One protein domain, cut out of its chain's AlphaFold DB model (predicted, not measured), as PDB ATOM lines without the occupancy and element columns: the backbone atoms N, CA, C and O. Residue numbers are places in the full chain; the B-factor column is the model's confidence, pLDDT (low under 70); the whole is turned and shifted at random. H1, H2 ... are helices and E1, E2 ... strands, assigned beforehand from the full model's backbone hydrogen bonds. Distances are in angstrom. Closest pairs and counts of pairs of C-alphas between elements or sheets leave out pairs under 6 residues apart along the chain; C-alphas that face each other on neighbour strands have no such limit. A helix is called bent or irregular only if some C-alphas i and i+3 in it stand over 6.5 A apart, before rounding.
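AT A GLANCE: This is residues 2 to 133 of the 134 residues of the protein "Chaperonin" of Nitrososphaera sp (UniProt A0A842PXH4). A small body of helices and two short strand ribbons sends out one long bent helix, H5, and residues 107 to 133 stick out from that body and make the length. In the body, H2 and H3 form a helical hairpin, H4 packs crosswise near the end of H3, the ribbon of E2 and E3 packs on H4, and E1 pairs with E4 where H5 starts, with H1 across that start. The printed part has 132 residues, with five named helices and four named strands in the order H1 E1 H2 H3 H4 E2 E3 E4 H5; both sheets, E1 - E4 and E2 - E3, are antiparallel, and the class is mostly helix. The whole is loose, with a radius of gyration of the C-alphas of 20.1 A and spans of 71 by 34 by 32 A.

HOW THE PARTS SIT: Begin at H1, residues 2 to 8, and E1, residues 10 to 12. E1 is the antiparallel neighbour of E4, residues 92 to 94, where you find N 11 and O 93 within hydrogen-bond range at 2.9 A. Next, H2, residues 16 to 26, and H3, residues 33 to 55, form a helical hairpin; they touch at a shallow tilt of 16 degrees, opposite ways, with the C-alphas of Ile 22 and Ala 42 closest at 5.5 A. H4, residues 60 to 68, touches residues 46 to 54 of H3 alone, with the C-alphas of Arg 50 and Gly 60 closest at 4.4 A. H4 and H3 are only just about perpendicular, at 72 degrees. E2, residues 74 to 76, and E3, residues 83 to 85, form an antiparallel hairpin with N 84 and O 75 within hydrogen-bond range at 2.9 A. The closest C-alphas of H4 and E2 are those of Ala 67 and Gly 75, 5.0 A apart. H5, residues 95 to 131, was assigned as one helix by its hydrogen bonds, but is bent: C-alphas 113 and 116 are 7.5 A apart, and its arms H5a, residues 95 to 113, and H5b, residues 116 to 131, stand at a steep tilt of 43 degrees. H5a touches H1 with residues 95 to 97 alone, about perpendicular at 83 degrees, with the C-alphas of Ala 4 and Met 96 closest at 6.1 A. H3 and H5a are apart. Every O i to N i+4 pair is within hydrogen-bond range in H1, H4, H5a and H5b, against 4 of 7 in H2 and 17 of 19 in H3.

IN THESE COORDINATES: Find C-alpha 2 at (263.683, 242.708, 273.244), where H1 begins. From C-alpha 33 at (258.276, 245.165, 312.197), H3 runs 32.9 A, with a kink of 31 degrees near residue 49. H5a measures 27.1 A and H5b 22.9 A, ending at C-alpha 131 at (240.790, 275.999, 316.338).

THE WHOLE: The C-alphas of Thr 80 and Lys 133 are the two farthest apart, 71.3 A. The printed part has no cut, and no link is long. Look for low confidence, pLDDT under 70, at residues 126 to 128 and 131 to 133.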
ATOM      1  N   ALA A   2     262.436 243.085 273.924       72.88
ATOM      2  CA  ALA A   2     263.683 242.708 273.244       72.88
ATOM      3  C   ALA A   2     264.816 243.744 273.412       72.88
ATOM      4  O   ALA A   2     265.923 243.393 273.801       72.88
ATOM      5  N   GLU A   3     264.524 245.035 273.239       80.75
ATOM      6  CA  GLU A   3     265.503 246.114 273.460       80.75
ATOM      7  C   GLU A   3     266.016 246.174 274.911       80.75
ATOM      8  O   GLU A   3     267.205 246.341 275.171       80.75
ATOM      9  N   ALA A   4     265.125 245.975 275.882       77.25
ATOM     10  CA  ALA A   4     265.479 245.966 277.298       77.25
ATOM     11  C   ALA A   4     266.395 244.782 277.660       77.25
ATOM     12  O   ALA A   4     267.310 244.943 278.469       77.25
ATOM     13  N   ALA A   5     266.162 243.619 277.041       77.88
ATOM     14  CA  ALA A   5     267.020 242.444 277.170       77.88
ATOM     15  C   ALA A   5     268.419 242.698 276.589       77.88
ATOM     16  O   ALA A   5     269.409 242.354 277.230       77.88
ATOM     17  N   LEU A   6     268.506 243.361 275.430       81.50
ATOM     18  CA  LEU A   6     269.781 243.730 274.802       81.50
ATOM     19  C   LEU A   6     270.592 244.707 275.664       81.50
ATOM     20  O   LEU A   6     271.793 244.529 275.834       81.50
ATOM     21  N   ASN A   7     269.937 245.712 276.247       82.00
ATOM     22  CA  ASN A   7     270.629 246.787 276.962       82.00
ATOM     23  C   ASN A   7     270.989 246.447 278.415       82.00
ATOM     24  O   ASN A   7     271.978 246.959 278.938       82.00
ATOM     25  N   LYS A   8     270.160 245.657 279.112       85.00
ATOM     26  CA  LYS A   8     270.299 245.409 280.565       85.00
ATOM     27  C   LYS A   8     270.386 243.936 280.946       85.00
ATOM     28  O   LYS A   8     270.464 243.631 282.134       85.00
ATOM     29  N   GLY A   9     270.399 243.041 279.965       93.06
ATOM     30  CA  GLY A   9     270.485 241.606 280.178       93.06
ATOM     31  C   GLY A   9     269.153 240.955 280.546       93.06
ATOM     32  O   GLY A   9     268.082 241.574 280.593       93.06
ATOM     33  N   VAL A  10     269.247 239.657 280.801       95.06
ATOM     34  CA  VAL A  10     268.122 238.745 281.015       95.06
ATOM     35  C   VAL A  10     268.328 237.928 282.287       95.06
ATOM     36  O   VAL A  10     269.433 237.862 282.822       95.06
ATOM     37  N   VAL A  11     267.252 237.322 282.775       95.19
ATOM     38  CA  VAL A  11     267.224 236.426 283.938       95.19
ATOM     39  C   VAL A  11     266.346 235.203 283.648       95.19
ATOM     40  O   VAL A  11     265.545 235.256 282.713       95.19
ATOM     41  N   PRO A  12     266.451 234.121 284.443       95.62
ATOM     42  CA  PRO A  12     265.549 232.973 284.346       95.62
ATOM     43  C   PRO A  12     264.083 233.398 284.450       95.62
ATOM     44  O   PRO A  12     263.711 234.110 285.387       95.62
ATOM     45  N   GLY A  13     263.264 232.976 283.491       94.69
ATOM     46  CA  GLY A  13     261.853 233.340 283.433       94.69
ATOM     47  C   GLY A  13     260.957 232.503 284.348       94.69
ATOM     48  O   GLY A  13     261.416 231.818 285.263       94.69
ATOM     49  N   GLY A  14     259.642 232.576 284.126       91.56
ATOM     50  CA  GLY A  14     258.668 231.678 284.772       91.56
ATOM     51  C   GLY A  14     258.566 231.808 286.299       91.56
ATOM     52  O   GLY A  14     258.095 230.893 286.968       91.56
ATOM     53  N   GLY A  15     259.034 232.920 286.872       93.12
ATOM     54  CA  GLY A  15     259.099 233.112 288.324       93.12
ATOM     55  C   GLY A  15     260.347 232.505 288.982       93.12
ATOM     56  O   GLY A  15     260.495 232.594 290.201       93.12
ATOM     57  N   ALA A  16     261.237 231.865 288.211       94.81
ATOM     58  CA  ALA A  16     262.426 231.197 288.738       94.81
ATOM     59  C   ALA A  16     263.415 232.194 289.348       94.81
ATOM     60  O   ALA A  16     263.931 231.952 290.440       94.81
ATOM     61  N   ALA A  17     263.657 233.333 288.694       94.12
ATOM     62  CA  ALA A  17     264.530 234.369 289.239       94.12
ATOM     63  C   ALA A  17     264.023 234.888 290.594       94.12
ATOM     64  O   ALA A  17     264.799 234.996 291.543       94.12
ATOM     65  N   GLU A  18     262.722 235.163 290.703       94.56
ATOM     66  CA  GLU A  18     262.079 235.656 291.920       94.56
ATOM     67  C   GLU A  18     262.143 234.635 293.054       94.56
ATOM     68  O   GLU A  18     262.418 235.002 294.194       94.56
ATOM     69  N   LEU A  19     261.964 233.352 292.741       93.31
ATOM     70  CA  LEU A  19     262.062 232.274 293.718       93.31
ATOM     71  C   LEU A  19     263.466 232.179 294.332       93.31
ATOM     72  O   LEU A  19     263.607 232.033 295.543       93.31
ATOM     73  N   HIS A  20     264.504 232.322 293.509       86.44
ATOM     74  CA  HIS A  20     265.898 232.186 293.939       86.44
ATOM     75  C   HIS A  20     266.419 233.388 294.730       86.44
ATOM     76  O   HIS A  20     267.314 233.245 295.565       86.44
ATOM     77  N   ILE A  21     265.889 234.591 294.493       90.94
ATOM     78  CA  ILE A  21     266.288 235.758 295.290       90.94
ATOM     79  C   ILE A  21     265.708 235.723 296.707       90.94
ATOM     80  O   ILE A  21     266.242 236.417 297.569       90.94
ATOM     81  N   ILE A  22     264.670 234.919 296.978       92.56
ATOM     82  CA  ILE A  22     264.041 234.836 298.305       92.56
ATOM     83  C   ILE A  22     265.064 234.464 299.378       92.56
ATOM     84  O   ILE A  22     265.080 235.107 300.423       92.56
ATOM     85  N   ASP A  23     265.946 233.497 299.123       88.56
ATOM     86  CA  ASP A  23     266.949 233.080 300.111       88.56
ATOM     87  C   ASP A  23     267.959 234.194 300.397       88.56
ATOM     88  O   ASP A  23     268.333 234.430 301.547       88.56
ATOM     89  N   LYS A  24     268.339 234.957 299.364       89.69
ATOM     90  CA  LYS A  24     269.196 236.140 299.524       89.69
ATOM     91  C   LYS A  24     268.501 237.234 300.330       89.69
ATOM     92  O   LYS A  24     269.129 237.833 301.197       89.69
ATOM     93  N   VAL A  25     267.220 237.484 300.059       90.19
ATOM     94  CA  VAL A  25     266.418 238.469 300.795       90.19
ATOM     95  C   VAL A  25     266.271 238.030 302.250       90.19
ATOM     96  O   VAL A  25     266.561 238.814 303.142       90.19
ATOM     97  N   LYS A  26     265.932 236.765 302.515       90.31
ATOM     98  CA  LYS A  26     265.813 236.211 303.874       90.31
ATOM     99  C   LYS A  26     267.111 236.226 304.680       90.31
ATOM    100  O   LYS A  26     267.051 236.175 305.903       90.31
ATOM    101  N   GLY A  27     268.265 236.337 304.026       90.75
ATOM    102  CA  GLY A  27     269.554 236.528 304.694       90.75
ATOM    103  C   GLY A  27     269.747 237.912 305.332       90.75
ATOM    104  O   GLY A  27     270.707 238.103 306.083       90.75
ATOM    105  N   LEU A  28     268.871 238.886 305.055       92.19
ATOM    106  CA  LEU A  28     268.946 240.222 305.647       92.19
ATOM    107  C   LEU A  28     268.596 240.176 307.140       92.19
ATOM    108  O   LEU A  28     267.589 239.606 307.550       92.19
ATOM    109  N   ARG A  29     269.426 240.818 307.967       90.31
ATOM    110  CA  ARG A  29     269.210 240.907 309.416       90.31
ATOM    111  C   ARG A  29     268.389 242.148 309.746       90.31
ATOM    112  O   ARG A  29     268.954 243.228 309.902       90.31
ATOM    113  N   LEU A  30     267.077 241.980 309.866       93.62
ATOM    114  CA  LEU A  30     266.138 243.036 310.251       93.62
ATOM    115  C   LEU A  30     265.588 242.791 311.662       93.62
ATOM    116  O   LEU A  30     265.741 241.703 312.221       93.62
ATOM    117  N   LYS A  31     264.987 243.814 312.280       91.38
ATOM    118  CA  LYS A  31     264.438 243.724 313.646       91.38
ATOM    119  C   LYS A  31     263.002 244.236 313.705       91.38
ATOM    120  O   LYS A  31     262.623 245.157 312.987       91.38
ATOM    121  N   GLY A  32     262.212 243.664 314.612       93.56
ATOM    122  CA  GLY A  32     260.838 244.102 314.862       93.56
ATOM    123  C   GLY A  32     259.960 244.024 313.609       93.56
ATOM    124  O   GLY A  32     259.957 243.015 312.909       93.56
ATOM    125  N   LEU A  33     259.225 245.100 313.318       91.31
ATOM    126  CA  LEU A  33     258.276 245.165 312.197       91.31
ATOM    127  C   LEU A  33     258.931 245.039 310.814       91.31
ATOM    128  O   LEU A  33     258.284 244.581 309.876       91.31
ATOM    129  N   GLU A  34     260.207 245.402 310.675       93.06
ATOM    130  CA  GLU A  34     260.920 245.266 309.401       93.06
ATOM    131  C   GLU A  34     261.083 243.795 308.996       93.06
ATOM    132  O   GLU A  34     260.986 243.467 307.814       93.06
ATOM    133  N   GLN A  35     261.254 242.900 309.975       94.44
ATOM    134  CA  GLN A  35     261.330 241.458 309.737       94.44
ATOM    135  C   GLN A  35     260.009 240.910 309.184       94.44
ATOM    136  O   GLN A  35     260.010 240.145 308.223       94.44
ATOM    137  N   VAL A  36     258.877 241.354 309.737       93.25
ATOM    138  CA  VAL A  36     257.544 240.975 309.240       93.25
ATOM    139  C   VAL A  36     257.352 241.459 307.802       93.25
ATOM    140  O   VAL A  36     256.901 240.704 306.943       93.25
ATOM    141  N   GLY A  37     257.749 242.701 307.504       93.81
ATOM    142  CA  GLY A  37     257.701 243.235 306.140       93.81
ATOM    143  C   GLY A  37     258.525 242.404 305.152       93.81
ATOM    144  O   GLY A  37     258.083 242.142 304.034       93.81
ATOM    145  N   LEU A  38     259.694 241.929 305.577       95.25
ATOM    146  CA  LEU A  38     260.542 241.059 304.770       95.25
ATOM    147  C   LEU A  38     259.903 239.692 304.492       95.25
ATOM    148  O   LEU A  38     259.991 239.200 303.367       95.25
ATOM    149  N   GLU A  39     259.225 239.095 305.470       94.00
ATOM    150  CA  GLU A  39     258.484 237.843 305.279       94.00
ATOM    151  C   GLU A  39     257.336 238.004 304.277       94.00
ATOM    152  O   GLU A  39     257.148 237.147 303.408       94.00
ATOM    153  N   VAL A  40     256.627 239.136 304.329       94.81
ATOM    154  CA  VAL A  40     255.581 239.478 303.355       94.81
ATOM    155  C   VAL A  40     256.167 239.619 301.950       94.81
ATOM    156  O   VAL A  40     255.623 239.051 301.005       94.81
ATOM    157  N   VAL A  41     257.301 240.313 301.795       95.31
ATOM    158  CA  VAL A  41     257.981 240.440 300.493       95.31
ATOM    159  C   VAL A  41     258.424 239.074 299.969       95.31
ATOM    160  O   VAL A  41     258.198 238.766 298.800       95.31
ATOM    161  N   ALA A  42     259.007 238.230 300.821       95.12
ATOM    162  CA  ALA A  42     259.406 236.878 300.441       95.12
ATOM    163  C   ALA A  42     258.207 236.036 299.967       95.12
ATOM    164  O   ALA A  42     258.295 235.355 298.946       95.12
ATOM    165  N   SER A  43     257.075 236.118 300.671       94.88
ATOM    166  CA  SER A  43     255.832 235.448 300.275       94.88
ATOM    167  C   SER A  43     255.275 235.990 298.952       94.88
ATOM    168  O   SER A  43     254.844 235.219 298.092       94.88
ATOM    169  N   ALA A  44     255.334 237.308 298.746       95.88
ATOM    170  CA  ALA A  44     254.872 237.947 297.519       95.88
ATOM    171  C   ALA A  44     255.694 237.499 296.297       95.88
ATOM    172  O   ALA A  44     255.115 237.179 295.260       95.88
ATOM    173  N   LEU A  45     257.021 237.402 296.428       95.75
ATOM    174  CA  LEU A  45     257.902 236.901 295.366       95.75
ATOM    175  C   LEU A  45     257.575 235.450 294.987       95.75
ATOM    176  O   LEU A  45     257.490 235.124 293.806       95.75
ATOM    177  N   GLU A  46     257.322 234.593 295.978       95.06
ATOM    178  CA  GLU A  46     256.923 233.199 295.750       95.06
ATOM    179  C   GLU A  46     255.569 233.092 295.031       95.06
ATOM    180  O   GLU A  46     255.364 232.216 294.186       95.06
ATOM    181  N   SER A  47     254.644 234.005 295.341       95.25
ATOM    182  CA  SER A  47     253.293 233.984 294.781       95.25
ATOM    183  C   SER A  47     253.269 234.130 293.255       95.25
ATOM    184  O   SER A  47     252.356 233.609 292.619       95.25
ATOM    185  N   ILE A  48     254.295 234.752 292.662       95.31
ATOM    186  CA  ILE A  48     254.424 234.944 291.212       95.31
ATOM    187  C   ILE A  48     254.486 233.593 290.493       95.31
ATOM    188  O   ILE A  48     253.658 233.320 289.624       95.31
ATOM    189  N   MET A  49     255.426 232.721 290.875       95.12
ATOM    190  CA  MET A  49     255.537 231.387 290.275       95.12
ATOM    191  C   MET A  49     254.289 230.552 290.583       95.12
ATOM    192  O   MET A  49     253.752 229.888 289.696       95.12
ATOM    193  N   ARG A  50     253.780 230.633 291.821       95.44
ATOM    194  CA  ARG A  50     252.562 229.921 292.232       95.44
ATOM    195  C   ARG A  50     251.369 230.271 291.344       95.44
ATOM    196  O   ARG A  50     250.617 229.377 290.974       95.44
ATOM    197  N   GLN A  51     251.209 231.545 290.987       96.19
ATOM    198  CA  GLN A  51     250.120 232.003 290.130       96.19
ATOM    199  C   GLN A  51     250.266 231.489 288.695       96.19
ATOM    200  O   GLN A  51     249.279 231.049 288.109       96.19
ATOM    201  N   ILE A  52     251.482 231.499 288.137       95.19
ATOM    202  CA  ILE A  52     251.752 230.944 286.800       95.19
ATOM    203  C   ILE A  52     251.376 229.457 286.761       95.19
ATOM    204  O   ILE A  52     250.682 229.014 285.850       95.19
ATOM    205  N   LEU A  53     251.777 228.702 287.785       95.44
ATOM    206  CA  LEU A  53     251.500 227.270 287.897       95.44
ATOM    207  C   LEU A  53     250.020 226.957 288.100       95.44
ATOM    208  O   LEU A  53     249.505 226.030 287.482       95.44
ATOM    209  N   ALA A  54     249.334 227.749 288.926       94.94
ATOM    210  CA  ALA A  54     247.894 227.627 289.112       94.94
ATOM    211  C   ALA A  54     247.142 227.888 287.797       94.94
ATOM    212  O   ALA A  54     246.237 227.135 287.450       94.94
ATOM    213  N   ASN A  55     247.560 228.900 287.028       95.25
ATOM    214  CA  ASN A  55     246.990 229.184 285.708       95.25
ATOM    215  C   ASN A  55     247.248 228.047 284.702       95.25
ATOM    216  O   ASN A  55     246.436 227.836 283.807       95.25
ATOM    217  N   ALA A  56     248.350 227.309 284.860       94.56
ATOM    218  CA  ALA A  56     248.674 226.121 284.070       94.56
ATOM    219  C   ALA A  56     247.966 224.837 284.556       94.56
ATOM    220  O   ALA A  56     248.180 223.770 283.990       94.56
ATOM    221  N   GLY A  57     247.123 224.914 285.594       94.44
ATOM    222  CA  GLY A  57     246.365 223.773 286.116       94.44
ATOM    223  C   GLY A  57     247.132 222.878 287.095       94.44
ATOM    224  O   GLY A  57     246.628 221.822 287.474       94.44
ATOM    225  N   PHE A  58     248.324 223.282 287.541       94.81
ATOM    226  CA  PHE A  58     249.088 222.538 288.543       94.81
ATOM    227  C   PHE A  58     248.782 222.985 289.973       94.81
ATOM    228  O   PHE A  58     248.379 224.121 290.236       94.81
ATOM    229  N   ASN A  59     249.091 222.109 290.933       93.00
ATOM    230  CA  ASN A  59     249.180 222.502 292.331       93.00
ATOM    231  C   ASN A  59     250.393 223.427 292.530       93.00
ATOM    232  O   ASN A  59     251.542 222.984 292.590       93.00
ATOM    233  N   GLY A  60     250.126 224.729 292.630       88.62
ATOM    234  CA  GLY A  60     251.174 225.740 292.716       88.62
ATOM    235  C   GLY A  60     252.090 225.594 293.935       88.62
ATOM    236  O   GLY A  60     253.259 225.938 293.828       88.62
ATOM    237  N   LEU A  61     251.616 225.067 295.070       90.06
ATOM    238  CA  LEU A  61     252.458 224.889 296.261       90.06
ATOM    239  C   LEU A  61     253.469 223.754 296.061       90.06
ATOM    240  O   LEU A  61     254.665 223.945 296.276       90.06
ATOM    241  N   GLU A  62     252.986 222.596 295.612       93.19
ATOM    242  CA  GLU A  62     253.812 221.413 295.349       93.19
ATOM    243  C   GLU A  62     254.914 221.728 294.328       93.19
ATOM    244  O   GLU A  62     256.096 221.465 294.555       93.19
ATOM    245  N   LYS A  63     254.539 222.369 293.219       93.44
ATOM    246  CA  LYS A  63     255.462 222.696 292.128       93.44
ATOM    247  C   LYS A  63     256.454 223.804 292.494       93.44
ATOM    248  O   LYS A  63     257.619 223.717 292.114       93.44
ATOM    249  N   VAL A  64     256.048 224.795 293.291       93.50
ATOM    250  CA  VAL A  64     256.981 225.789 293.850       93.50
ATOM    251  C   VAL A  64     258.008 225.127 294.769       93.50
ATOM    252  O   VAL A  64     259.190 225.458 294.695       93.50
ATOM    253  N   MET A  65     257.598 224.177 295.614       92.44
ATOM    254  CA  MET A  65     258.533 223.427 296.459       92.44
ATOM    255  C   MET A  65     259.522 222.603 295.628       92.44
ATOM    256  O   MET A  65     260.718 222.627 295.917       92.44
ATOM    257  N   ALA A  66     259.054 221.945 294.564       92.50
ATOM    258  CA  ALA A  66     259.921 221.220 293.635       92.50
ATOM    259  C   ALA A  66     260.951 222.146 292.957       92.50
ATOM    260  O   ALA A  66     262.135 221.814 292.887       92.50
ATOM    261  N   ALA A  67     260.531 223.341 292.527       92.44
ATOM    262  CA  ALA A  67     261.435 224.339 291.957       92.44
ATOM    263  C   ALA A  67     262.470 224.846 292.976       92.44
ATOM    264  O   ALA A  67     263.638 224.979 292.631       92.44
ATOM    265  N   LYS A  68     262.082 225.072 294.241       91.06
ATOM    266  CA  LYS A  68     263.017 225.479 295.311       91.06
ATOM    267  C   LYS A  68     264.060 224.416 295.643       91.06
ATOM    268  O   LYS A  68     265.169 224.758 296.032       91.06
ATOM    269  N   ALA A  69     263.695 223.140 295.538       91.56
ATOM    270  CA  ALA A  69     264.612 222.026 295.768       91.56
ATOM    271  C   ALA A  69     265.573 221.786 294.587       91.56
ATOM    272  O   ALA A  69     266.487 220.969 294.695       91.56
ATOM    273  N   SER A  70     265.358 222.472 293.462       91.12
ATOM    274  CA  SER A  70     266.163 222.341 292.250       91.12
ATOM    275  C   SER A  70     267.362 223.305 292.252       91.12
ATOM    276  O   SER A  70     267.413 224.235 293.060       91.12
ATOM    277  N   PRO A  71     268.357 223.104 291.368       90.38
ATOM    278  CA  PRO A  71     269.499 224.006 291.264       90.38
ATOM    279  C   PRO A  71     269.110 225.453 290.912       90.38
ATOM    280  O   PRO A  71     268.051 225.687 290.325       90.38
ATOM    281  N   PRO A  72     270.010 226.425 291.168       86.12
ATOM    282  CA  PRO A  72     269.853 227.800 290.720       86.12
ATOM    283  C   PRO A  72     269.384 227.917 289.269       86.12
ATOM    284  O   PRO A  72     269.921 227.237 288.399       86.12
ATOM    285  N   ALA A  73     268.434 228.822 289.014       88.06
ATOM    286  CA  ALA A  73     267.830 229.074 287.699       88.06
ATOM    287  C   ALA A  73     266.869 227.995 287.172       88.06
ATOM    288  O   ALA A  73     266.352 228.145 286.064       88.06
ATOM    289  N   TYR A  74     266.565 226.961 287.957       93.81
ATOM    290  CA  TYR A  74     265.496 226.037 287.602       93.81
ATOM    291  C   TYR A  74     264.119 226.644 287.879       93.81
ATOM    292  O   TYR A  74     263.915 227.406 288.825       93.81
ATOM    293  N   GLY A  75     263.149 226.263 287.060       94.31
ATOM    294  CA  GLY A  75     261.734 226.425 287.368       94.31
ATOM    295  C   GLY A  75     260.956 225.244 286.809       94.31
ATOM    296  O   GLY A  75     261.540 224.192 286.575       94.31
ATOM    297  N   ILE A  76     259.657 225.406 286.588       96.06
ATOM    298  CA  ILE A  76     258.783 224.308 286.164       96.06
ATOM    299  C   ILE A  76     258.295 224.554 284.740       96.06
ATOM    300  O   ILE A  76     257.787 225.633 284.434       96.06
ATOM    301  N   ASP A  77     258.426 223.545 283.887       95.00
ATOM    302  CA  ASP A  77     257.790 223.537 282.575       95.00
ATOM    303  C   ASP A  77     256.278 223.364 282.744       95.00
ATOM    304  O   ASP A  77     255.806 222.405 283.351       95.00
ATOM    305  N   ILE A  78     255.504 224.297 282.199       93.56
ATOM    306  CA  ILE A  78     254.044 224.293 282.307       93.56
ATOM    307  C   ILE A  78     253.364 223.236 281.423       93.56
ATOM    308  O   ILE A  78     252.168 223.010 281.565       93.56
ATOM    309  N   ASN A  79     254.089 222.594 280.506       92.56
ATOM    310  CA  ASN A  79     253.526 221.540 279.660       92.56
ATOM    311  C   ASN A  79     253.705 220.157 280.292       92.56
ATOM    312  O   ASN A  79     252.807 219.323 280.231       92.56
ATOM    313  N   THR A  80     254.867 219.914 280.901       92.69
ATOM    314  CA  THR A  80     255.245 218.609 281.469       92.69
ATOM    315  C   THR A  80     255.113 218.563 282.993       92.69
ATOM    316  O   THR A  80     254.931 217.497 283.576       92.69
ATOM    317  N   GLY A  81     255.171 219.717 283.660       92.06
ATOM    318  CA  GLY A  81     255.194 219.826 285.115       92.06
ATOM    319  C   GLY A  81     256.544 219.459 285.741       92.06
ATOM    320  O   GLY A  81     256.610 219.312 286.966       92.06
ATOM    321  N   GLU A  82     257.597 219.291 284.941       93.88
ATOM    322  CA  GLU A  82     258.934 218.906 285.399       93.88
ATOM    323  C   GLU A  82     259.830 220.118 285.672       93.88
ATOM    324  O   GLU A  82     259.637 221.203 285.118       93.88
ATOM    325  N   ALA A  83     260.824 219.930 286.544       94.75
ATOM    326  CA  ALA A  83     261.812 220.958 286.829       94.75
ATOM    327  C   ALA A  83     262.850 221.034 285.700       94.75
ATOM    328  O   ALA A  83     263.537 220.055 285.409       94.75
ATOM    329  N   ILE A  84     262.989 222.209 285.094       95.31
ATOM    330  CA  ILE A  84     263.862 222.450 283.943       95.31
ATOM    331  C   ILE A  84     264.811 223.619 284.194       95.31
ATOM    332  O   ILE A  84     264.473 224.581 284.886       95.31
ATOM    333  N   ASP A  85     265.992 223.549 283.582       95.12
ATOM    334  CA  ASP A  85     266.948 224.654 283.534       95.12
ATOM    335  C   ASP A  85     266.442 225.725 282.557       95.12
ATOM    336  O   ASP A  85     266.468 225.528 281.338       95.12
ATOM    337  N   MET A  86     265.993 226.860 283.096       95.06
ATOM    338  CA  MET A  86     265.384 227.943 282.316       95.06
ATOM    339  C   MET A  86     266.353 228.580 281.314       95.06
ATOM    340  O   MET A  86     265.924 229.097 280.282       95.06
ATOM    341  N   TRP A  87     267.663 228.529 281.579       93.81
ATOM    342  CA  TRP A  87     268.659 229.038 280.639       93.81
ATOM    343  C   TRP A  87     268.783 228.137 279.424       93.81
ATOM    344  O   TRP A  87     268.774 228.620 278.292       93.81
ATOM    345  N   LYS A  88     268.878 226.823 279.651       94.56
ATOM    346  CA  LYS A  88     269.032 225.843 278.567       94.56
ATOM    347  C   LYS A  88     267.791 225.752 277.690       94.56
ATOM    348  O   LYS A  88     267.921 225.530 276.492       94.56
ATOM    349  N   THR A  89     266.608 225.930 278.271       93.62
ATOM    350  CA  THR A  89     265.339 225.912 277.532       93.62
ATOM    351  C   THR A  89     265.004 227.247 276.866       93.62
ATOM    352  O   THR A  89     264.056 227.314 276.089       93.62
ATOM    353  N   GLY A  90     265.778 228.306 277.128       93.38
ATOM    354  CA  GLY A  90     265.571 229.628 276.532       93.38
ATOM    355  C   GLY A  90     264.387 230.403 277.119       93.38
ATOM    356  O   GLY A  90     263.958 231.399 276.537       93.38
ATOM    357  N   ILE A  91     263.862 229.979 278.271       94.75
ATOM    358  CA  ILE A  91     262.783 230.672 278.979       94.75
ATOM    359  C   ILE A  91     263.411 231.785 279.822       94.75
ATOM    360  O   ILE A  91     263.766 231.608 280.989       94.75
ATOM    361  N   ILE A  92     263.572 232.950 279.200       95.12
ATOM    362  CA  ILE A  92     264.273 234.100 279.772       95.12
ATOM    363  C   ILE A  92     263.376 235.334 279.820       95.12
ATOM    364  O   ILE A  92     262.632 235.620 278.884       95.12
ATOM    365  N   ASP A  93     263.505 236.105 280.896       94.81
ATOM    366  CA  ASP A  93     262.801 237.368 281.084       94.81
ATOM    367  C   ASP A  93     263.788 238.551 281.080       94.81
ATOM    368  O   ASP A  93     264.877 238.455 281.659       94.81
ATOM    369  N   PRO A  94     263.445 239.708 280.480       95.62
ATOM    370  CA  PRO A  94     264.299 240.892 280.534       95.62
ATOM    371  C   PRO A  94     264.437 241.425 281.969       95.62
ATOM    372  O   PRO A  94     263.440 241.776 282.611       95.62
ATOM    373  N   LEU A  95     265.676 241.585 282.450       94.62
ATOM    374  CA  LEU A  95     265.962 242.017 283.827       94.62
ATOM    375  C   LEU A  95     265.320 243.373 284.160       94.62
ATOM    376  O   LEU A  95     264.774 243.578 285.248       94.62
ATOM    377  N   MET A  96     265.372 244.309 283.210       94.56
ATOM    378  CA  MET A  96     264.787 245.640 283.373       94.56
ATOM    379  C   MET A  96     263.277 245.568 283.626       94.56
ATOM    380  O   MET A  96     262.789 246.262 284.513       94.56
ATOM    381  N   VAL A  97     262.551 244.716 282.896       94.56
ATOM    382  CA  VAL A  97     261.090 244.599 283.023       94.56
ATOM    383  C   VAL A  97     260.726 244.081 284.412       94.56
ATOM    384  O   VAL A  97     259.896 244.684 285.090       94.56
ATOM    385  N   LYS A  98     261.413 243.036 284.884       94.56
ATOM    386  CA  LYS A  98     261.230 242.495 286.239       94.56
ATOM    387  C   LYS A  98     261.516 243.534 287.319       94.56
ATOM    388  O   LYS A  98     260.726 243.720 288.240       94.56
ATOM    389  N   THR A  99     262.620 244.260 287.172       94.06
ATOM    390  CA  THR A  99     263.023 245.294 288.134       94.06
ATOM    391  C   THR A  99     262.004 246.431 288.194       94.06
ATOM    392  O   THR A  99     261.659 246.895 289.282       94.06
ATOM    393  N   MET A 100     261.505 246.882 287.040       95.69
ATOM    394  CA  MET A 100     260.471 247.915 286.968       95.69
ATOM    395  C   MET A 100     259.163 247.443 287.602       95.69
ATOM    396  O   MET A 100     258.580 248.189 288.384       95.69
ATOM    397  N   ALA A 101     258.746 246.203 287.327       95.25
ATOM    398  CA  ALA A 101     257.543 245.619 287.907       95.25
ATOM    399  C   ALA A 101     257.624 245.566 289.441       95.25
ATOM    400  O   ALA A 101     256.737 246.078 290.117       95.25
ATOM    401  N   LEU A 102     258.718 245.040 290.003       95.00
ATOM    402  CA  LEU A 102     258.898 244.965 291.457       95.00
ATOM    403  C   LEU A 102     258.935 246.350 292.116       95.00
ATOM    404  O   LEU A 102     258.338 246.543 293.175       95.00
ATOM    405  N   ARG A 103     259.594 247.332 291.486       96.19
ATOM    406  CA  ARG A 103     259.612 248.715 291.986       96.19
ATOM    407  C   ARG A 103     258.217 249.330 291.992       96.19
ATOM    408  O   ARG A 103     257.811 249.864 293.018       96.19
ATOM    409  N   ALA A 104     257.488 249.229 290.883       97.12
ATOM    410  CA  ALA A 104     256.136 249.767 290.777       97.12
ATOM    411  C   ALA A 104     255.198 249.139 291.820       97.12
ATOM    412  O   ALA A 104     254.513 249.863 292.541       97.12
ATOM    413  N   SER A 105     255.238 247.811 291.975       95.94
ATOM    414  CA  SER A 105     254.477 247.101 293.009       95.94
ATOM    415  C   SER A 105     254.831 247.578 294.420       95.94
ATOM    416  O   SER A 105     253.937 247.793 295.236       95.94
ATOM    417  N   GLY A 106     256.118 247.799 294.706       95.88
ATOM    418  CA  GLY A 106     256.576 248.322 295.994       95.88
ATOM    419  C   GLY A 106     256.086 249.743 296.289       95.88
ATOM    420  O   GLY A 106     255.689 250.026 297.418       95.88
ATOM    421  N   GLU A 107     256.077 250.639 295.298       96.00
ATOM    422  CA  GLU A 107     255.531 251.997 295.463       96.00
ATOM    423  C   GLU A 107     254.027 251.980 295.742       96.00
ATOM    424  O   GLU A 107     253.565 252.646 296.670       96.00
ATOM    425  N   ILE A 108     253.269 251.168 294.999       96.00
ATOM    426  CA  ILE A 108     251.822 251.034 295.199       96.00
ATOM    427  C   ILE A 108     251.529 250.444 296.581       96.00
ATOM    428  O   ILE A 108     250.723 251.008 297.319       96.00
ATOM    429  N   ALA A 109     252.219 249.371 296.979       95.06
ATOM    430  CA  ALA A 109     252.047 248.764 298.297       95.06
ATOM    431  C   ALA A 109     252.333 249.764 299.430       95.06
ATOM    432  O   ALA A 109     251.551 249.873 300.373       95.06
ATOM    433  N   LYS A 110     253.412 250.554 299.318       93.12
ATOM    434  CA  LYS A 110     253.722 251.624 300.280       93.12
ATOM    435  C   LYS A 110     252.632 252.691 300.337       93.12
ATOM    436  O   LYS A 110     252.329 253.162 301.429       93.12
ATOM    437  N   SER A 111     252.083 253.087 299.190       93.06
ATOM    438  CA  SER A 111     250.997 254.068 299.122       93.06
ATOM    439  C   SER A 111     249.756 253.554 299.853       93.06
ATOM    440  O   SER A 111     249.264 254.215 300.762       93.06
ATOM    441  N   VAL A 112     249.330 252.324 299.543       92.62
ATOM    442  CA  VAL A 112     248.154 251.679 300.148       92.62
ATOM    443  C   VAL A 112     248.301 251.545 301.665       92.62
ATOM    444  O   VAL A 112     247.405 251.938 302.403       92.62
ATOM    445  N   LEU A 113     249.456 251.079 302.151       89.81
ATOM    446  CA  LEU A 113     249.714 250.920 303.590       89.81
ATOM    447  C   LEU A 113     249.740 252.247 304.372       89.81
ATOM    448  O   LEU A 113     249.695 252.235 305.600       89.81
ATOM    449  N   ARG A 114     249.861 253.391 303.689       91.38
ATOM    450  CA  ARG A 114     249.915 254.722 304.311       91.38
ATOM    451  C   ARG A 114     248.579 255.458 304.301       91.38
ATOM    452  O   ARG A 114     248.512 256.513 304.928       91.38
ATOM    453  N   ILE A 115     247.546 254.930 303.640       89.31
ATOM    454  CA  ILE A 115     246.255 255.614 303.469       89.31
ATOM    455  C   ILE A 115     245.688 256.073 304.818       89.31
ATOM    456  O   ILE A 115     245.434 257.262 304.983       89.31
ATOM    457  N   ASP A 116     245.608 255.185 305.810       79.00
ATOM    458  CA  ASP A 116     245.035 255.521 307.122       79.00
ATOM    459  C   ASP A 116     245.825 256.616 307.855       79.00
ATOM    460  O   ASP A 116     245.252 257.470 308.529       79.00
ATOM    461  N   ARG A 117     247.158 256.638 307.697       75.50
ATOM    462  CA  ARG A 117     247.998 257.697 308.280       75.50
ATOM    463  C   ARG A 117     247.830 259.031 307.570       75.50
ATOM    464  O   ARG A 117     247.884 260.063 308.228       75.50
ATOM    465  N   ASN A 118     247.663 259.012 306.250       76.19
ATOM    466  CA  ASN A 118     247.452 260.229 305.477       76.19
ATOM    467  C   ASN A 118     246.093 260.854 305.822       76.19
ATOM    468  O   ASN A 118     246.037 262.055 306.064       76.19
ATOM    469  N   LEU A 119     245.042 260.036 305.944       72.44
ATOM    470  CA  LEU A 119     243.709 260.485 306.358       72.44
ATOM    471  C   LEU A 119     243.721 261.070 307.778       72.44
ATOM    472  O   LEU A 119     243.262 262.187 307.992       72.44
ATOM    473  N   ALA A 120     244.341 260.376 308.739       72.31
ATOM    474  CA  ALA A 120     244.456 260.883 310.108       72.31
ATOM    475  C   ALA A 120     245.249 262.205 310.197       72.31
ATOM    476  O   ALA A 120     244.948 263.059 311.029       72.31
ATOM    477  N   ALA A 121     246.264 262.394 309.346       73.94
ATOM    478  CA  ALA A 121     247.023 263.643 309.279       73.94
ATOM    479  C   ALA A 121     246.199 264.804 308.689       73.94
ATOM    480  O   ALA A 121     246.338 265.939 309.149       73.94
ATOM    481  N   GLU A 122     245.334 264.536 307.704       73.31
ATOM    482  CA  GLU A 122     244.402 265.529 307.156       73.31
ATOM    483  C   GLU A 122     243.368 265.973 308.198       73.31
ATOM    484  O   GLU A 122     243.168 267.178 308.368       73.31
ATOM    485  N   ASP A 123     242.787 265.041 308.957       72.19
ATOM    486  CA  ASP A 123     241.812 265.351 310.013       72.19
ATOM    487  C   ASP A 123     242.417 266.231 311.121       72.19
ATOM    488  O   ASP A 123     241.820 267.232 311.528       72.19
ATOM    489  N   LEU A 124     243.642 265.919 311.564       73.56
ATOM    490  CA  LEU A 124     244.386 266.722 312.546       73.56
ATOM    491  C   LEU A 124     244.716 268.125 312.013       73.56
ATOM    492  O   LEU A 124     244.621 269.112 312.744       73.56
ATOM    493  N   SER A 125     245.069 268.227 310.729       72.56
ATOM    494  CA  SER A 125     245.297 269.508 310.055       72.56
ATOM    495  C   SER A 125     244.016 270.348 309.993       72.56
ATOM    496  O   SER A 125     244.049 271.549 310.266       72.56
ATOM    497  N   GLN A 126     242.867 269.744 309.670       69.06
ATOM    498  CA  GLN A 126     241.588 270.459 309.627       69.06
ATOM    499  C   GLN A 126     241.120 270.916 311.013       69.06
ATOM    500  O   GLN A 126     240.646 272.046 311.151       69.06
ATOM    501  N   GLN A 127     241.308 270.091 312.046       68.69
ATOM    502  CA  GLN A 127     241.021 270.463 313.434       68.69
ATOM    503  C   GLN A 127     241.876 271.656 313.882       68.69
ATOM    504  O   GLN A 127     241.314 272.664 314.312       68.69
ATOM    505  N   ALA A 128     243.193 271.614 313.657       69.75
ATOM    506  CA  ALA A 128     244.101 272.717 313.984       69.75
ATOM    507  C   ALA A 128     243.743 274.027 313.252       69.75
ATOM    508  O   ALA A 128     243.772 275.114 313.837       69.75
ATOM    509  N   LEU A 129     243.341 273.944 311.977       70.00
ATOM    510  CA  LEU A 129     242.876 275.099 311.199       70.00
ATOM    511  C   LEU A 129     241.543 275.668 311.714       70.00
ATOM    512  O   LEU A 129     241.316 276.874 311.608       70.00
ATOM    513  N   SER A 130     240.659 274.823 312.254       71.06
ATOM    514  CA  SER A 130     239.379 275.251 312.828       71.06
ATOM    515  C   SER A 130     239.529 275.903 314.206       71.06
ATOM    516  O   SER A 130     238.829 276.873 314.494       71.06
ATOM    517  N   GLU A 131     240.477 275.434 315.021       69.19
ATOM    518  CA  GLU A 131     240.790 275.999 316.338       69.19
ATOM    519  C   GLU A 131     241.509 277.345 316.226       69.19
ATOM    520  O   GLU A 131     241.232 278.251 316.999       69.19
ATOM    521  N   THR A 132     242.356 277.520 315.207       68.25
ATOM    522  CA  THR A 132     243.065 278.789 314.951       68.25
ATOM    523  C   THR A 132     242.143 279.898 314.411       68.25
ATOM    524  O   THR A 132     242.506 281.072 314.417       68.25
ATOM    525  N   LYS A 133     240.952 279.546 313.904       58.31
ATOM    526  CA  LYS A 133     239.948 280.493 313.378       58.31
ATOM    527  C   LYS A 133     238.900 280.937 314.413       58.31
ATOM    528  O   LYS A 133     238.036 281.739 314.055       58.31
TER     529      LYS A 133